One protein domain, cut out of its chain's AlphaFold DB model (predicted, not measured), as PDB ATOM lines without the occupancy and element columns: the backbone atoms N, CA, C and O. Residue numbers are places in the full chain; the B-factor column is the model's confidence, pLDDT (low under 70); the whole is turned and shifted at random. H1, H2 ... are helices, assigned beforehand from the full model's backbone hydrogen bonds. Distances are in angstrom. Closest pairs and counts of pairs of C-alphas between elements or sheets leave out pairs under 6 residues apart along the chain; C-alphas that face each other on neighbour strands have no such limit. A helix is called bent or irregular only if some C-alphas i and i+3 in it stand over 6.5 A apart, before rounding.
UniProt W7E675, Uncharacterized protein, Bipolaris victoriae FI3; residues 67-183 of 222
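What this domain is: This is residues 67 to 183 of the 222 residues of an uncharacterized protein of Bipolaris victoriae FI3 (UniProt W7E675). Picture a bent helix, H5, whose two arms form a corner, with H4 in the angle between them, crossing H5b and near H5a. The long, kinked helix H2 crosses both H4 and H5b at its first part, and its farther part carries H3 beside the link of residues 97 to 105; the short H1 packs on H5b. The printed part has 117 residues, 78 of them in the five named helices, which follow along the chain as H1, H2, H3, H4 and H5; there is no named strand, and the class is all helix. It is compact, with a radius of gyration of the C-alphas of 13.9 A and spans of 44 by 30 by 20 A.

Where its parts are: Begin at C-alpha 67, at (241.009, 229.820, 173.116), where H1 opens; it holds residues 67 to 71. H2 runs from residue 74 to 96, 31.9 A long, with a kink of 41 degrees near residue 81; it is irregular, but only just, with C-alphas 80 and 83 at 6.9 A. H3 holds residues 106 to 114 over 14.4 A, and is only just irregular, with C-alphas 110 and 113 at 7.0 A. Look for H4 from C-alpha 126, at (255.595, 244.316, 179.793), to residue 137, 16.9 A. H5, residues 145 to 173, was assigned as one helix by its hydrogen bonds, but it is bent: C-alphas 154 and 157 are 8.0 A apart. Its arms are H5a, residues 145 to 154, 14.3 A, and H5b, residues 157 to 173, 24.2 A, ending at C-alpha 173, at (242.095, 246.979, 186.710). H5b has a kink of 40 degrees near residue 167 and is itself irregular, with C-alphas 168 and 171 at 7.6 A.

How they stand to each other: H2 and H5, its arms taken together, are the hub, touching three helices each, and the helix packing is mostly crossed, with no touching pair that has a tilt at a shallow one. H1 touches H5b, at residues 161 to 165 alone; the closest C-alphas, Val 69 and Val 165, are 6.5 A apart. H2 touches H5b about perpendicular, at 88 degrees, closest at the C-alphas of Ala 74 and Gln 168, 5.3 A. With residues 77 to 85 alone, H2 touches H4, opposite ways at a steep tilt of 69.7 degrees, only just short of about perpendicular; the C-alphas of Ile 81 and Ala 136 come closest, 5.0 A. With residues 86 to 94 alone it touches H3, the same way at a steep tilt of 59 degrees, closest at the C-alphas of Ala 91 and Ala 111, 4.8 A. H4 touches H5b about perpendicular, at 80 degrees, and their closest C-alphas, Leu 134 and Gly 162, are 4.2 A apart. H5a is close to H4 but not clearly touching, the C-alphas of Phe 131 and Tyr 152 being 6.9 A apart, and it is apart from H2. In H1, H4 and H5a every O i to N i+4 pair is within hydrogen-bond range; in H2 it is 17 of 19, in H3 3 of 5 and in H5b 10 of 13.

The domain as a whole: The two C-alphas farthest apart are those of Ile 67 and Ser 100, at 44.1 A. The printed part has no cut, and its long link is the one of 11 residues from H3 to H4. Mean pLDDT of the printed part is 88.8, and residues 98 to 104 are under 70.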
ATOM      1  N   ILE A  67     242.418 229.818 173.527       92.44
ATOM      2  CA  ILE A  67     241.009 229.820 173.116       92.44
ATOM      3  C   ILE A  67     240.041 229.862 174.307       92.44
ATOM      4  O   ILE A  67     239.030 230.557 174.242       92.44
ATOM      5  N   THR A  68     240.369 229.197 175.421       91.31
ATOM      6  CA  THR A  68     239.532 229.208 176.631       91.31
ATOM      7  C   THR A  68     239.502 230.591 177.270       91.31
ATOM      8  O   THR A  68     238.466 231.006 177.779       91.31
ATOM      9  N   VAL A  69     240.614 231.329 177.223       92.50
ATOM     10  CA  VAL A  69     240.660 232.714 177.707       92.50
ATOM     11  C   VAL A  69     239.880 233.637 176.773       92.50
ATOM     12  O   VAL A  69     239.078 234.434 177.246       92.50
ATOM     13  N   MET A  70     240.050 233.498 175.456       91.62
ATOM     14  CA  MET A  70     239.330 234.311 174.465       91.62
ATOM     15  C   MET A  70     237.807 234.154 174.557       91.62
ATOM     16  O   MET A  70     237.071 235.103 174.305       91.62
ATOM     17  N   GLN A  71     237.332 232.959 174.908       92.81
ATOM     18  CA  GLN A  71     235.904 232.660 175.048       92.81
ATOM     19  C   GLN A  71     235.339 233.005 176.433       92.81
ATOM     20  O   GLN A  71     234.119 233.043 176.603       92.81
ATOM     21  N   ALA A  72     236.193 233.239 177.432       91.44
ATOM     22  CA  ALA A  72     235.748 233.577 178.774       91.44
ATOM     23  C   ALA A  72     235.183 235.002 178.824       91.44
ATOM     24  O   ALA A  72     235.688 235.926 178.193       91.44
ATOM     25  N   GLY A  73     234.140 235.216 179.626       91.44
ATOM     26  CA  GLY A  73     233.631 236.566 179.845       91.44
ATOM     27  C   GLY A  73     234.616 237.401 180.668       91.44
ATOM     28  O   GLY A  73     235.080 236.955 181.717       91.44
ATOM     29  N   ALA A  74     234.853 238.657 180.276       94.44
ATOM     30  CA  ALA A  74     235.776 239.563 180.975       94.44
ATOM     31  C   ALA A  74     235.513 239.682 182.493       94.44
ATOM     32  O   ALA A  74     236.446 239.785 183.288       94.44
ATOM     33  N   TRP A  75     234.242 239.649 182.920       94.06
ATOM     34  CA  TRP A  75     233.890 239.635 184.346       94.06
ATOM     35  C   TRP A  75     234.338 238.349 185.051       94.06
ATOM     36  O   TRP A  75     234.884 238.416 186.148       94.06
ATOM     37  N   GLN A  76     234.138 237.191 184.419       94.88
ATOM     38  CA  GLN A  76     234.540 235.896 184.973       94.88
ATOM     39  C   GLN A  76     236.063 235.822 185.109       94.88
ATOM     40  O   GLN A  76     236.568 235.458 186.174       94.88
ATOM     41  N   LEU A  77     236.790 236.255 184.072       95.50
ATOM     42  CA  LEU A  77     238.246 236.391 184.123       95.50
ATOM     43  C   LEU A  77     238.670 237.278 185.289       95.50
ATOM     44  O   LEU A  77     239.484 236.860 186.109       95.50
ATOM     45  N   TRP A  78     238.066 238.462 185.414       96.69
ATOM     46  CA  TRP A  78     238.364 239.384 186.503       96.69
ATOM     47  C   TRP A  78     238.148 238.755 187.882       96.69
ATOM     48  O   TRP A  78     239.040 238.814 188.727       96.69
ATOM     49  N   THR A  79     237.001 238.110 188.116       94.88
ATOM     50  CA  THR A  79     236.712 237.472 189.411       94.88
ATOM     51  C   THR A  79     237.714 236.381 189.773       94.88
ATOM     52  O   THR A  79     238.026 236.220 190.952       94.88
ATOM     53  N   ARG A  80     238.259 235.683 188.771       94.50
ATOM     54  CA  ARG A  80     239.265 234.637 188.957       94.50
ATOM     55  C   ARG A  80     240.631 235.217 189.318       94.50
ATOM     56  O   ARG A  80     241.240 234.791 190.292       94.50
ATOM     57  N   ILE A  81     241.096 236.222 188.575       95.81
ATOM     58  CA  ILE A  81     242.462 236.744 188.731       95.81
ATOM     59  C   ILE A  81     242.604 237.798 189.831       95.81
ATOM     60  O   ILE A  81     243.713 238.024 190.316       95.81
ATOM     61  N   LYS A  82     241.507 238.455 190.238       94.81
ATOM     62  CA  LYS A  82     241.549 239.570 191.192       94.81
ATOM     63  C   LYS A  82     242.219 239.168 192.499       94.81
ATOM     64  O   LYS A  82     243.123 239.862 192.954       94.81
ATOM     65  N   LYS A  83     241.779 238.060 193.108       92.00
ATOM     66  CA  LYS A  83     242.317 237.617 194.401       92.00
ATOM     67  C   LYS A  83     243.820 237.309 194.295       92.00
ATOM     68  O   LYS A  83     244.556 237.937 195.052       92.00
ATOM     69  N   PRO A  84     244.294 236.450 193.368       93.19
ATOM     70  CA  PRO A  84     245.725 236.212 193.183       93.19
ATOM     71  C   PRO A  84     246.541 237.497 193.004       93.19
ATOM     72  O   PRO A  84     247.502 237.705 193.742       93.19
ATOM     73  N   LEU A  85     246.134 238.401 192.104       94.25
ATOM     74  CA  LEU A  85     246.845 239.665 191.867       94.25
ATOM     75  C   LEU A  85     246.888 240.555 193.117       94.25
ATOM     76  O   LEU A  85     247.936 241.103 193.453       94.25
ATOM     77  N   SER A  86     245.778 240.671 193.853       92.06
ATOM     78  CA  SER A  86     245.760 241.412 195.119       92.06
ATOM     79  C   SER A  86     246.681 240.783 196.165       92.06
ATOM     80  O   SER A  86     247.306 241.506 196.936       92.06
ATOM     81  N   THR A  87     246.805 239.454 196.200       91.06
ATOM     82  CA  THR A  87     247.734 238.767 197.108       91.06
ATOM     83  C   THR A  87     249.192 239.087 196.766       91.06
ATOM     84  O   THR A  87     249.983 239.291 197.685       91.06
ATOM     85  N   TRP A  88     249.545 239.197 195.479       92.00
ATOM     86  CA  TRP A  88     250.870 239.658 195.032       92.00
ATOM     87  C   TRP A  88     251.176 241.079 195.513       92.00
ATOM     88  O   TRP A  88     252.197 241.295 196.171       92.00
ATOM     89  N   GLU A  89     250.262 242.026 195.290       90.38
ATOM     90  CA  GLU A  89     250.419 243.406 195.769       90.38
ATOM     91  C   GLU A  89     250.509 243.486 197.297       90.38
ATOM     92  O   GLU A  89     251.379 244.163 197.838       90.38
ATOM     93  N   HIS A  90     249.656 242.760 198.025       89.12
ATOM     94  CA  HIS A  90     249.707 242.746 199.487       89.12
ATOM     95  C   HIS A  90     250.999 242.128 200.026       89.12
ATOM     96  O   HIS A  90     251.537 242.630 201.014       89.12
ATOM     97  N   ALA A  91     251.525 241.077 199.390       88.81
ATOM     98  CA  ALA A  91     252.808 240.495 199.769       88.81
ATOM     99  C   ALA A  91     253.945 241.514 199.602       88.81
ATOM    100  O   ALA A  91     254.814 241.606 200.467       88.81
ATOM    101  N   PHE A  92     253.926 242.311 198.530       89.25
ATOM    102  CA  PHE A  92     254.891 243.393 198.330       89.25
ATOM    103  C   PHE A  92     254.698 244.549 199.324       89.25
ATOM    104  O   PHE A  92     255.647 244.978 199.969       89.25
ATOM    105  N   MET A  93     253.471 245.020 199.550       85.44
ATOM    106  CA  MET A  93     253.218 246.090 200.529       85.44
ATOM    107  C   MET A  93     253.647 245.703 201.951       85.44
ATOM    108  O   MET A  93     254.178 246.540 202.682       85.44
ATOM    109  N   ASN A  94     253.454 244.439 202.334       84.75
ATOM    110  CA  ASN A  94     253.896 243.913 203.625       84.75
ATOM    111  C   ASN A  94     255.424 243.779 203.732       84.75
ATOM    112  O   ASN A  94     255.936 243.737 204.846       84.75
ATOM    113  N   SER A  95     256.159 243.694 202.619       82.44
ATOM    114  CA  SER A  95     257.630 243.688 202.652       82.44
ATOM    115  C   SER A  95     258.197 245.084 202.897       82.44
ATOM    116  O   SER A  95     259.219 245.232 203.560       82.44
ATOM    117  N   GLN A  96     257.484 246.109 202.426       79.31
ATOM    118  CA  GLN A  96     257.847 247.516 202.594       79.31
ATOM    119  C   GLN A  96     257.489 248.078 203.973       79.31
ATOM    120  O   GLN A  96     258.011 249.121 204.367       79.31
ATOM    121  N   ARG A  97     256.565 247.448 204.711       72.25
ATOM    122  CA  ARG A  97     256.049 248.007 205.964       72.25
ATOM    123  C   ARG A  97     256.015 246.978 207.093       72.25
ATOM    124  O   ARG A  97     255.397 245.927 206.969       72.25
ATOM    125  N   ASN A  98     256.554 247.348 208.256       63.91
ATOM    126  CA  ASN A  98     256.430 246.585 209.506       63.91
ATOM    127  C   ASN A  98     255.026 246.751 210.121       63.91
ATOM    128  O   ASN A  98     254.871 247.348 211.184       63.91
ATOM    129  N   TRP A  99     253.974 246.295 209.438       60.50
ATOM    130  CA  TRP A  99     252.610 246.394 209.971       60.50
ATOM    131  C   TRP A  99     252.401 245.368 211.081       60.50
ATOM    132  O   TRP A  99     252.668 244.177 210.905       60.50
ATOM    133  N   SER A 100     251.885 245.817 212.228       59.81
ATOM    134  CA  SER A 100     251.395 244.897 213.249       59.81
ATOM    135  C   SER A 100     250.224 244.096 212.664       59.81
ATOM    136  O   SER A 100     249.336 244.637 211.998       59.81
ATOM    137  N   LYS A 101     250.209 242.776 212.895       60.94
ATOM    138  CA  LYS A 101     249.217 241.847 212.309       60.94
ATOM    139  C   LYS A 101     247.755 242.198 212.633       60.94
ATOM    140  O   LYS A 101     246.850 241.647 212.010       60.94
ATOM    141  N   GLN A 102     247.534 243.081 213.607       58.22
ATOM    142  CA  GLN A 102     246.230 243.453 214.150       58.22
ATOM    143  C   GLN A 102     245.421 244.375 213.220       58.22
ATOM    144  O   GLN A 102     244.199 244.292 213.235       58.22
ATOM    145  N   ASN A 103     246.070 245.147 212.337       63.88
ATOM    146  CA  ASN A 103     245.392 246.100 211.437       63.88
ATOM    147  C   ASN A 103     245.294 245.623 209.976       63.88
ATOM    148  O   ASN A 103     244.988 246.403 209.074       63.88
ATOM    149  N   LEU A 104     245.575 244.343 209.713       68.38
ATOM    150  CA  LEU A 104     245.600 243.788 208.359       68.38
ATOM    151  C   LEU A 104     244.268 243.124 207.985       68.38
ATOM    152  O   LEU A 104     243.717 242.295 208.720       68.38
ATOM    153  N   SER A 105     243.791 243.428 206.774       73.75
ATOM    154  CA  SER A 105     242.664 242.719 206.163       73.75
ATOM    155  C   SER A 105     242.948 241.212 206.075       73.75
ATOM    156  O   SER A 105     244.101 240.774 206.114       73.75
ATOM    157  N   ARG A 106     241.902 240.384 205.947       76.31
ATOM    158  CA  ARG A 106     242.065 238.923 205.823       76.31
ATOM    159  C   ARG A 106     243.013 238.549 204.675       76.31
ATOM    160  O   ARG A 106     243.949 237.790 204.893       76.31
ATOM    161  N   SER A 107     242.825 239.145 203.498       71.81
ATOM    162  CA  SER A 107     243.680 238.909 202.329       71.81
ATOM    163  C   SER A 107     245.126 239.358 202.557       71.81
ATOM    164  O   SER A 107     246.058 238.676 202.139       71.81
ATOM    165  N   ALA A 108     245.334 240.473 203.267       70.38
ATOM    166  CA  ALA A 108     246.676 240.938 203.597       70.38
ATOM    167  C   ALA A 108     247.380 240.012 204.600       70.38
ATOM    168  O   ALA A 108     248.590 239.831 204.496       70.38
ATOM    169  N   ARG A 109     246.637 239.382 205.524       76.00
ATOM    170  CA  ARG A 109     247.169 238.372 206.454       76.00
ATOM    171  C   ARG A 109     247.616 237.097 205.743       76.00
ATOM    172  O   ARG A 109     248.691 236.596 206.053       76.00
ATOM    173  N   GLU A 110     246.833 236.619 204.774       79.44
ATOM    174  CA  GLU A 110     247.187 235.459 203.936       79.44
ATOM    175  C   GLU A 110     248.500 235.704 203.159       79.44
ATOM    176  O   GLU A 110     249.304 234.793 202.984       79.44
ATOM    177  N   ALA A 111     248.773 236.953 202.767       80.44
ATOM    178  CA  ALA A 111     249.965 237.324 202.003       80.44
ATOM    179  C   ALA A 111     251.252 237.505 202.840       80.44
ATOM    180  O   ALA A 111     252.341 237.566 202.268       80.44
ATOM    181  N   ILE A 112     251.172 237.583 204.179       84.12
ATOM    182  CA  ILE A 112     252.332 237.869 205.059       84.12
ATOM    183  C   ILE A 112     253.451 236.846 204.879       84.12
ATOM    184  O   ILE A 112     254.626 237.207 204.888       84.12
ATOM    185  N   GLN A 113     253.099 235.570 204.712       83.19
ATOM    186  CA  GLN A 113     254.085 234.495 204.571       83.19
ATOM    187  C   GLN A 113     255.002 234.686 203.352       83.19
ATOM    188  O   GLN A 113     256.134 234.213 203.355       83.19
ATOM    189  N   HIS A 114     254.542 235.435 202.347       85.44
ATOM    190  CA  HIS A 114     255.293 235.730 201.131       85.44
ATOM    191  C   HIS A 114     256.008 237.086 201.176       85.44
ATOM    192  O   HIS A 114     256.727 237.420 200.243       85.44
ATOM    193  N   ALA A 115     255.851 237.878 202.243       84.69
ATOM    194  CA  ALA A 115     256.401 239.231 202.305       84.69
ATOM    195  C   ALA A 115     257.933 239.261 202.204       84.69
ATOM    196  O   ALA A 115     258.497 240.140 201.573       84.69
ATOM    197  N   LYS A 116     258.636 238.279 202.776       85.25
ATOM    198  CA  LYS A 116     260.109 238.244 202.716       85.25
ATOM    199  C   LYS A 116     260.664 237.968 201.318       85.25
ATOM    200  O   LYS A 116     261.820 238.277 201.060       85.25
ATOM    201  N   THR A 117     259.877 237.332 200.458       86.06
ATOM    202  CA  THR A 117     260.298 236.898 199.122       86.06
ATOM    203  C   THR A 117     259.582 237.656 198.008       86.06
ATOM    204  O   THR A 117     259.870 237.418 196.838       86.06
ATOM    205  N   SER A 118     258.671 238.568 198.350       89.00
ATOM    206  CA  SER A 118     257.944 239.379 197.385       89.00
ATOM    207  C   SER A 118     258.847 240.430 196.742       89.00
ATOM    208  O   SER A 118     259.875 240.837 197.284       89.00
ATOM    209  N   PHE A 119     258.443 240.878 195.560       91.56
ATOM    210  CA  PHE A 119     259.132 241.899 194.784       91.56
ATOM    211  C   PHE A 119     258.101 242.823 194.131       91.56
ATOM    212  O   PHE A 119     256.913 242.500 194.070       91.56
ATOM    213  N   ASP A 120     258.555 243.987 193.669       90.06
ATOM    214  CA  ASP A 120     257.681 244.956 193.017       90.06
ATOM    215  C   ASP A 120     257.328 244.493 191.600       90.06
ATOM    216  O   ASP A 120     258.136 244.590 190.678       90.06
ATOM    217  N   VAL A 121     256.102 244.008 191.415       88.88
ATOM    218  CA  VAL A 121     255.647 243.509 190.113       88.88
ATOM    219  C   VAL A 121     255.482 244.609 189.060       88.88
ATOM    220  O   VAL A 121     255.468 244.300 187.872       88.88
ATOM    221  N   THR A 122     255.404 245.892 189.441       86.06
ATOM    222  CA  THR A 122     255.344 246.985 188.446       86.06
ATOM    223  C   THR A 122     256.675 247.297 187.786       86.06
ATOM    224  O   THR A 122     256.692 247.950 186.750       86.06
ATOM    225  N   GLN A 123     257.781 246.817 188.354       88.12
ATOM    226  CA  GLN A 123     259.106 246.969 187.752       88.12
ATOM    227  C   GLN A 123     259.381 245.895 186.691       88.12
ATOM    228  O   GLN A 123     260.426 245.916 186.042       88.12
ATOM    229  N   LEU A 124     258.453 244.950 186.504       89.88
ATOM    230  CA  LEU A 124     258.568 243.923 185.480       89.88
ATOM    231  C   LEU A 124     258.409 244.527 184.072       89.88
ATOM    232  O   LEU A 124     257.514 245.345 183.847       89.88
ATOM    233  N   PRO A 125     259.202 244.067 183.087       91.25
ATOM    234  CA  PRO A 125     258.945 244.344 181.678       91.25
ATOM    235  C   PRO A 125     257.531 243.917 181.266       91.25
ATOM    236  O   PRO A 125     256.979 242.971 181.829       91.25
ATOM    237  N   ALA A 126     256.974 244.553 180.231       89.62
ATOM    238  CA  ALA A 126     255.595 244.316 179.793       89.62
ATOM    239  C   ALA A 126     255.266 242.826 179.578       89.62
ATOM    240  O   ALA A 126     254.237 242.365 180.063       89.62
ATOM    241  N   GLU A 127     256.160 242.063 178.942       91.38
ATOM    242  CA  GLU A 127     255.976 240.623 178.701       91.38
ATOM    243  C   GLU A 127     255.954 239.789 179.993       91.38
ATOM    244  O   GLU A 127     255.183 238.839 180.123       91.38
ATOM    245  N   GLN A 128     256.785 240.148 180.975       93.69
ATOM    246  CA  GLN A 128     256.801 239.481 182.278       93.69
ATOM    247  C   GLN A 128     255.571 239.866 183.099       93.69
ATOM    248  O   GLN A 128     255.004 239.034 183.806       93.69
ATOM    249  N   LEU A 129     255.108 241.107 182.973       93.25
ATOM    250  CA  LEU A 129     253.857 241.525 183.581       93.25
ATOM    251  C   LEU A 129     252.669 240.788 182.948       93.25
ATOM    252  O   LEU A 129     251.808 240.314 183.674       93.25
ATOM    253  N   ASP A 130     252.644 240.588 181.632       94.88
ATOM    254  CA  ASP A 130     251.633 239.752 180.973       94.88
ATOM    255  C   ASP A 130     251.683 238.302 181.484       94.88
ATOM    256  O   ASP A 130     250.645 237.692 181.753       94.88
ATOM    257  N   PHE A 131     252.880 237.763 181.724       96.00
ATOM    258  CA  PHE A 131     253.034 236.457 182.361       96.00
ATOM    259  C   PHE A 131     252.471 236.410 183.793       96.00
ATOM    260  O   PHE A 131     251.878 235.402 184.175       96.00
ATOM    261  N   LEU A 132     252.559 237.491 184.576       95.81
ATOM    262  CA  LEU A 132     251.909 237.571 185.892       95.81
ATOM    263  C   LEU A 132     250.385 237.383 185.792       95.81
ATOM    264  O   LEU A 132     249.797 236.718 186.645       95.81
ATOM    265  N   PHE A 133     249.741 237.907 184.745       96.06
ATOM    266  CA  PHE A 133     248.307 237.690 184.510       96.06
ATOM    267  C   PHE A 133     247.989 236.227 184.198       96.06
ATOM    268  O   PHE A 133     246.964 235.712 184.651       96.06
ATOM    269  N   LEU A 134     248.886 235.531 183.495       96.25
ATOM    270  CA  LEU A 134     248.766 234.091 183.280       96.25
ATOM    271  C   LEU A 134     248.916 233.303 184.590       96.25
ATOM    272  O   LEU A 134     248.113 232.408 184.850       96.25
ATOM    273  N   LEU A 135     249.884 233.661 185.443       96.19
ATOM    274  CA  LEU A 135     250.043 233.055 186.773       96.19
ATOM    275  C   LEU A 135     248.798 233.264 187.640       96.19
ATOM    276  O   LEU A 135     248.317 232.323 188.266       96.19
ATOM    277  N   ALA A 136     248.241 234.475 187.639       95.75
ATOM    278  CA  ALA A 136     247.019 234.775 188.375       95.75
ATOM    279  C   ALA A 136     245.815 233.979 187.854       95.75
ATOM    280  O   ALA A 136     245.006 233.506 188.648       95.75
ATOM    281  N   TYR A 137     245.706 233.783 186.538       96.12
ATOM    282  CA  TYR A 137     244.674 232.927 185.951       96.12
ATOM    283  C   TYR A 137     244.839 231.453 186.346       96.12
ATOM    284  O   TYR A 137     243.850 230.776 186.638       96.12
ATOM    285  N   ALA A 138     246.087 230.984 186.425       95.19
ATOM    286  CA  ALA A 138     246.456 229.671 186.949       95.19
ATOM    287  C   ALA A 138     246.284 229.546 188.477       95.19
ATOM    288  O   ALA A 138     246.561 228.485 189.026       95.19
ATOM    289  N   GLU A 139     245.846 230.614 189.159       93.44
ATOM    290  CA  GLU A 139     245.704 230.702 190.620       93.44
ATOM    291  C   GLU A 139     247.024 230.489 191.383       93.44
ATOM    292  O   GLU A 139     247.040 230.141 192.565       93.44
ATOM    293  N   ILE A 140     248.151 230.764 190.725       92.69
ATOM    294  CA  ILE A 140     249.478 230.700 191.331       92.69
ATOM    295  C   ILE A 140     249.725 231.996 192.113       92.69
ATOM    296  O   ILE A 140     249.753 233.103 191.567       92.69
ATOM    297  N   GLY A 141     249.882 231.843 193.429       88.25
ATOM    298  CA  GLY A 141     250.108 232.940 194.367       88.25
ATOM    299  C   GLY A 141     251.531 233.522 194.337       88.25
ATOM    300  O   GLY A 141     252.348 233.153 193.490       88.25
ATOM    301  N   PRO A 142     251.845 234.431 195.279       91.19
ATOM    302  CA  PRO A 142     253.138 235.100 195.338       91.19
ATOM    303  C   PRO A 142     254.303 234.135 195.537       91.19
ATOM    304  O   PRO A 142     254.249 233.216 196.357       91.19
ATOM    305  N   CYS A 143     255.393 234.385 194.824       91.50
ATOM    306  CA  CYS A 143     256.632 233.630 194.954       91.50
ATOM    307  C   CYS A 143     257.861 234.538 194.830       91.50
ATOM    308  O   CYS A 143     257.740 235.729 194.545       91.50
ATOM    309  N   SER A 144     259.046 233.968 195.077       91.56
ATOM    310  CA  SER A 144     260.305 234.695 194.919       91.56
ATOM    311  C   SER A 144     260.538 235.116 193.470       91.56
ATOM    312  O   SER A 144     260.101 234.438 192.538       91.56
ATOM    313  N   LEU A 145     261.295 236.200 193.275       92.88
ATOM    314  CA  LEU A 145     261.703 236.652 191.942       92.88
ATOM    315  C   LEU A 145     262.436 235.550 191.160       92.88
ATOM    316  O   LEU A 145     262.221 235.385 189.961       92.88
ATOM    317  N   GLU A 146     263.262 234.754 191.843       93.44
ATOM    318  CA  GLU A 146     263.959 233.609 191.249       93.44
ATOM    319  C   GLU A 146     262.975 232.563 190.711       93.44
ATOM    320  O   GLU A 146     263.071 232.155 189.552       93.44
ATOM    321  N   ARG A 147     261.975 232.175 191.518       93.69
ATOM    322  CA  ARG A 147     260.949 231.214 191.103       93.69
ATOM    323  C   ARG A 147     260.099 231.764 189.966       93.69
ATOM    324  O   ARG A 147     259.871 231.048 188.993       93.69
ATOM    325  N   PHE A 148     259.683 233.026 190.056       95.62
ATOM    326  CA  PHE A 148     258.956 233.713 188.991       95.62
ATOM    327  C   PHE A 148     259.741 233.686 187.674       95.62
ATOM    328  O   PHE A 148     259.216 233.264 186.646       95.62
ATOM    329  N   THR A 149     261.025 234.044 187.715       95.31
ATOM    330  CA  THR A 149     261.909 234.051 186.539       95.31
ATOM    331  C   THR A 149     262.098 232.644 185.969       95.31
ATOM    332  O   THR A 149     262.106 232.455 184.751       95.31
ATOM    333  N   GLY A 150     262.216 231.636 186.837       96.19
ATOM    334  CA  GLY A 150     262.279 230.232 186.438       96.19
ATOM    335  C   GLY A 150     261.015 229.772 185.710       96.19
ATOM    336  O   GLY A 150     261.115 229.121 184.667       96.19
ATOM    337  N   LEU A 151     259.836 230.131 186.226       96.50
ATOM    338  CA  LEU A 151     258.551 229.844 185.586       96.50
ATOM    339  C   LEU A 151     258.430 230.576 184.246       96.50
ATOM    340  O   LEU A 151     258.110 229.943 183.241       96.50
ATOM    341  N   TYR A 152     258.766 231.869 184.206       96.44
ATOM    342  CA  TYR A 152     258.745 232.666 182.979       96.44
ATOM    343  C   TYR A 152     259.600 232.025 181.888       96.44
ATOM    344  O   TYR A 152     259.129 231.810 180.778       96.44
ATOM    345  N   ARG A 153     260.832 231.613 182.210       96.25
ATOM    346  CA  ARG A 153     261.736 230.976 181.241       96.25
ATOM    347  C   ARG A 153     261.162 229.691 180.637       96.25
ATOM    348  O   ARG A 153     261.418 229.411 179.472       96.25
ATOM    349  N   LYS A 154     260.423 228.896 181.416       96.56
ATOM    350  CA  LYS A 154     259.835 227.630 180.943       96.56
ATOM    351  C   LYS A 154     258.494 227.797 180.234       96.56
ATOM    352  O   LYS A 154     258.093 226.899 179.495       96.56
ATOM    353  N   CYS A 155     257.804 228.908 180.473       95.75
ATOM    354  CA  CYS A 155     256.427 229.111 180.037       95.75
ATOM    355  C   CYS A 155     256.231 230.371 179.179       95.75
ATOM    356  O   CYS A 155     255.091 230.691 178.852       95.75
ATOM    357  N   SER A 156     257.299 231.068 178.777       91.56
ATOM    358  CA  SER A 156     257.240 232.332 178.021       91.56
ATOM    359  C   SER A 156     256.500 232.220 176.689       91.56
ATOM    360  O   SER A 156     255.877 233.178 176.242       91.56
ATOM    361  N   GLN A 157     256.484 231.036 176.073       89.38
ATOM    362  CA  GLN A 157     255.688 230.774 174.868       89.38
ATOM    363  C   GLN A 157     254.173 230.983 175.078       89.38
ATOM    364  O   GLN A 157     253.442 231.188 174.115       89.38
ATOM    365  N   HIS A 158     253.699 230.959 176.329       89.62
ATOM    366  CA  HIS A 158     252.302 231.198 176.700       89.62
ATOM    367  C   HIS A 158     252.032 232.651 177.127       89.62
ATOM    368  O   HIS A 158     250.908 232.971 177.512       89.62
ATOM    369  N   SER A 159     253.016 233.559 177.049       83.56
ATOM    370  CA  SER A 159     252.837 234.969 177.432       83.56
ATOM    371  C   SER A 159     251.724 235.668 176.643       83.56
ATOM    372  O   SER A 159     251.069 236.556 177.179       83.56
ATOM    373  N   THR A 160     251.432 235.231 175.414       92.19
ATOM    374  CA  THR A 160     250.298 235.726 174.612       92.19
ATOM    375  C   THR A 160     248.944 235.455 175.275       92.19
ATOM    376  O   THR A 160     248.065 236.312 175.246       92.19
ATOM    377  N   THR A 161     248.788 234.315 175.952       94.88
ATOM    378  CA  THR A 161     247.605 234.015 176.770       94.88
ATOM    379  C   THR A 161     247.496 234.971 177.954       94.88
ATOM    380  O   THR A 161     246.414 235.476 178.238       94.88
ATOM    381  N   GLY A 162     248.611 235.266 178.625       95.00
ATOM    382  CA  GLY A 162     248.649 236.251 179.711       95.00
ATOM    383  C   GLY A 162     248.293 237.666 179.248       95.00
ATOM    384  O   GLY A 162     247.493 238.351 179.887       95.00
ATOM    385  N   ALA A 163     248.813 238.070 178.087       94.88
ATOM    386  CA  ALA A 163     248.474 239.329 177.431       94.88
ATOM    387  C   ALA A 163     246.971 239.431 177.131       94.88
ATOM    388  O   ALA A 163     246.373 240.485 177.349       94.88
ATOM    389  N   GLU A 164     246.355 238.340 176.675       96.38
ATOM    390  CA  GLU A 164     244.918 238.287 176.413       96.38
ATOM    391  C   GLU A 164     244.090 238.421 177.699       96.38
ATOM    392  O   GLU A 164     243.168 239.237 177.751       96.38
ATOM    393  N   VAL A 165     244.466 237.711 178.773       96.00
ATOM    394  CA  VAL A 165     243.835 237.883 180.097       96.00
ATOM    395  C   VAL A 165     243.882 239.355 180.514       96.00
ATOM    396  O   VAL A 165     242.859 239.925 180.897       96.00
ATOM    397  N   ARG A 166     245.060 239.983 180.418       94.56
ATOM    398  CA  ARG A 166     245.267 241.385 180.795       94.56
ATOM    399  C   ARG A 166     244.414 242.339 179.959       94.56
ATOM    400  O   ARG A 166     243.732 243.188 180.522       94.56
ATOM    401  N   ASN A 167     244.386 242.156 178.640       94.25
ATOM    402  CA  ASN A 167     243.576 242.966 177.728       94.25
ATOM    403  C   ASN A 167     242.093 242.954 178.104       94.25
ATOM    404  O   ASN A 167     241.461 244.008 178.192       94.25
ATOM    405  N   GLN A 168     241.530 241.773 178.356       94.88
ATOM    406  CA  GLN A 168     240.106 241.653 178.660       94.88
ATOM    407  C   GLN A 168     239.728 242.279 180.007       94.88
ATOM    408  O   GLN A 168     238.616 242.792 180.169       94.88
ATOM    409  N   VAL A 169     240.640 242.261 180.984       95.12
ATOM    410  CA  VAL A 169     240.372 242.765 182.339       95.12
ATOM    411  C   VAL A 169     240.814 244.214 182.570       95.12
ATOM    412  O   VAL A 169     240.552 244.753 183.646       95.12
ATOM    413  N   GLU A 170     241.403 244.881 181.573       93.38
ATOM    414  CA  GLU A 170     241.981 246.232 181.680       93.38
ATOM    415  C   GLU A 170     241.005 247.257 182.289       93.38
ATOM    416  O   GLU A 170     241.358 248.027 183.186       93.38
ATOM    417  N   ARG A 171     239.727 247.220 181.881       92.69
ATOM    418  CA  ARG A 171     238.685 248.122 182.410       92.69
ATOM    419  C   ARG A 171     238.400 247.929 183.903       92.69
ATOM    420  O   ARG A 171     237.902 248.847 184.553       92.69
ATOM    421  N   TYR A 172     238.623 246.721 184.418       94.38
ATOM    422  CA  TYR A 172     238.410 246.384 185.821       94.38
ATOM    423  C   TYR A 172     239.636 246.740 186.653       94.38
ATOM    424  O   TYR A 172     239.467 247.318 187.725       94.38
ATOM    425  N   LEU A 173     240.841 246.500 186.120       92.94
ATOM    426  CA  LEU A 173     242.095 246.979 186.710       92.94
ATOM    427  C   LEU A 173     242.040 248.491 186.948       92.94
ATOM    428  O   LEU A 173     242.317 248.938 188.054       92.94
ATOM    429  N   ALA A 174     241.566 249.260 185.959       90.25
ATOM    430  CA  ALA A 174     241.415 250.717 186.037       90.25
ATOM    431  C   ALA A 174     240.615 251.219 187.245       90.25
ATOM    432  O   ALA A 174     240.829 252.328 187.730       90.25
ATOM    433  N   LYS A 175     239.641 250.425 187.693       91.38
ATOM    434  CA  LYS A 175     238.709 250.789 188.765       91.38
ATOM    435  C   LYS A 175     239.137 250.239 190.120       91.38
ATOM    436  O   LYS A 175     238.540 250.607 191.131       91.38
ATOM    437  N   ASP A 176     240.111 249.333 190.156       92.31
ATOM    438  CA  ASP A 176     240.544 248.697 191.391       92.31
ATOM    439  C   ASP A 176     241.591 249.555 192.107       92.31
ATOM    440  O   ASP A 176     242.604 249.941 191.531       92.31
ATOM    441  N   LYS A 177     241.353 249.834 193.393       86.56
ATOM    442  CA  LYS A 177     242.194 250.718 194.211       86.56
ATOM    443  C   LYS A 177     243.645 250.239 194.333       86.56
ATOM    444  O   LYS A 177     244.529 251.069 194.517       86.56
ATOM    445  N   PHE A 178     243.885 248.929 194.287       83.69
ATOM    446  CA  PHE A 178     245.216 248.354 194.494       83.69
ATOM    447  C   PHE A 178     245.860 247.912 193.181       83.69
ATOM    448  O   PHE A 178     247.070 248.031 193.025       83.69
ATOM    449  N   LEU A 179     245.055 247.422 192.235       91.56
ATOM    450  CA  LEU A 179     245.553 246.819 190.996       91.56
ATOM    451  C   LEU A 179     245.646 247.791 189.813       91.56
ATOM    452  O   LEU A 179     246.217 247.424 188.787       91.56
ATOM    453  N   CYS A 180     245.152 249.029 189.935       89.62
ATOM    454  CA  CYS A 180     245.216 250.026 188.856       89.62
ATOM    455  C   CYS A 180     246.645 250.330 188.381       89.62
ATOM    456  O   CYS A 180     246.862 250.604 187.206       89.62
ATOM    457  N   ARG A 181     247.654 250.192 189.247       87.50
ATOM    458  CA  ARG A 181     249.065 250.362 188.866       87.50
ATOM    459  C   ARG A 181     249.569 249.329 187.845       87.50
ATOM    460  O   ARG A 181     250.585 249.578 187.208       87.50
ATOM    461  N   LEU A 182     248.869 248.202 187.667       89.62
ATOM    462  CA  LEU A 182     249.234 247.124 186.733       89.62
ATOM    463  C   LEU A 182     248.711 247.340 185.301       89.62
ATOM    464  O   LEU A 182     248.888 246.472 184.442       89.62
ATOM    465  N   GLN A 183     248.052 248.462 185.020       86.94
ATOM    466  CA  GLN A 183     247.552 248.796 183.681       86.94
ATOM    467  C   GLN A 183     248.680 248.928 182.649       86.94
ATOM    468  O   GLN A 183     249.805 249.286 182.994       86.94
TER     469      GLN A 183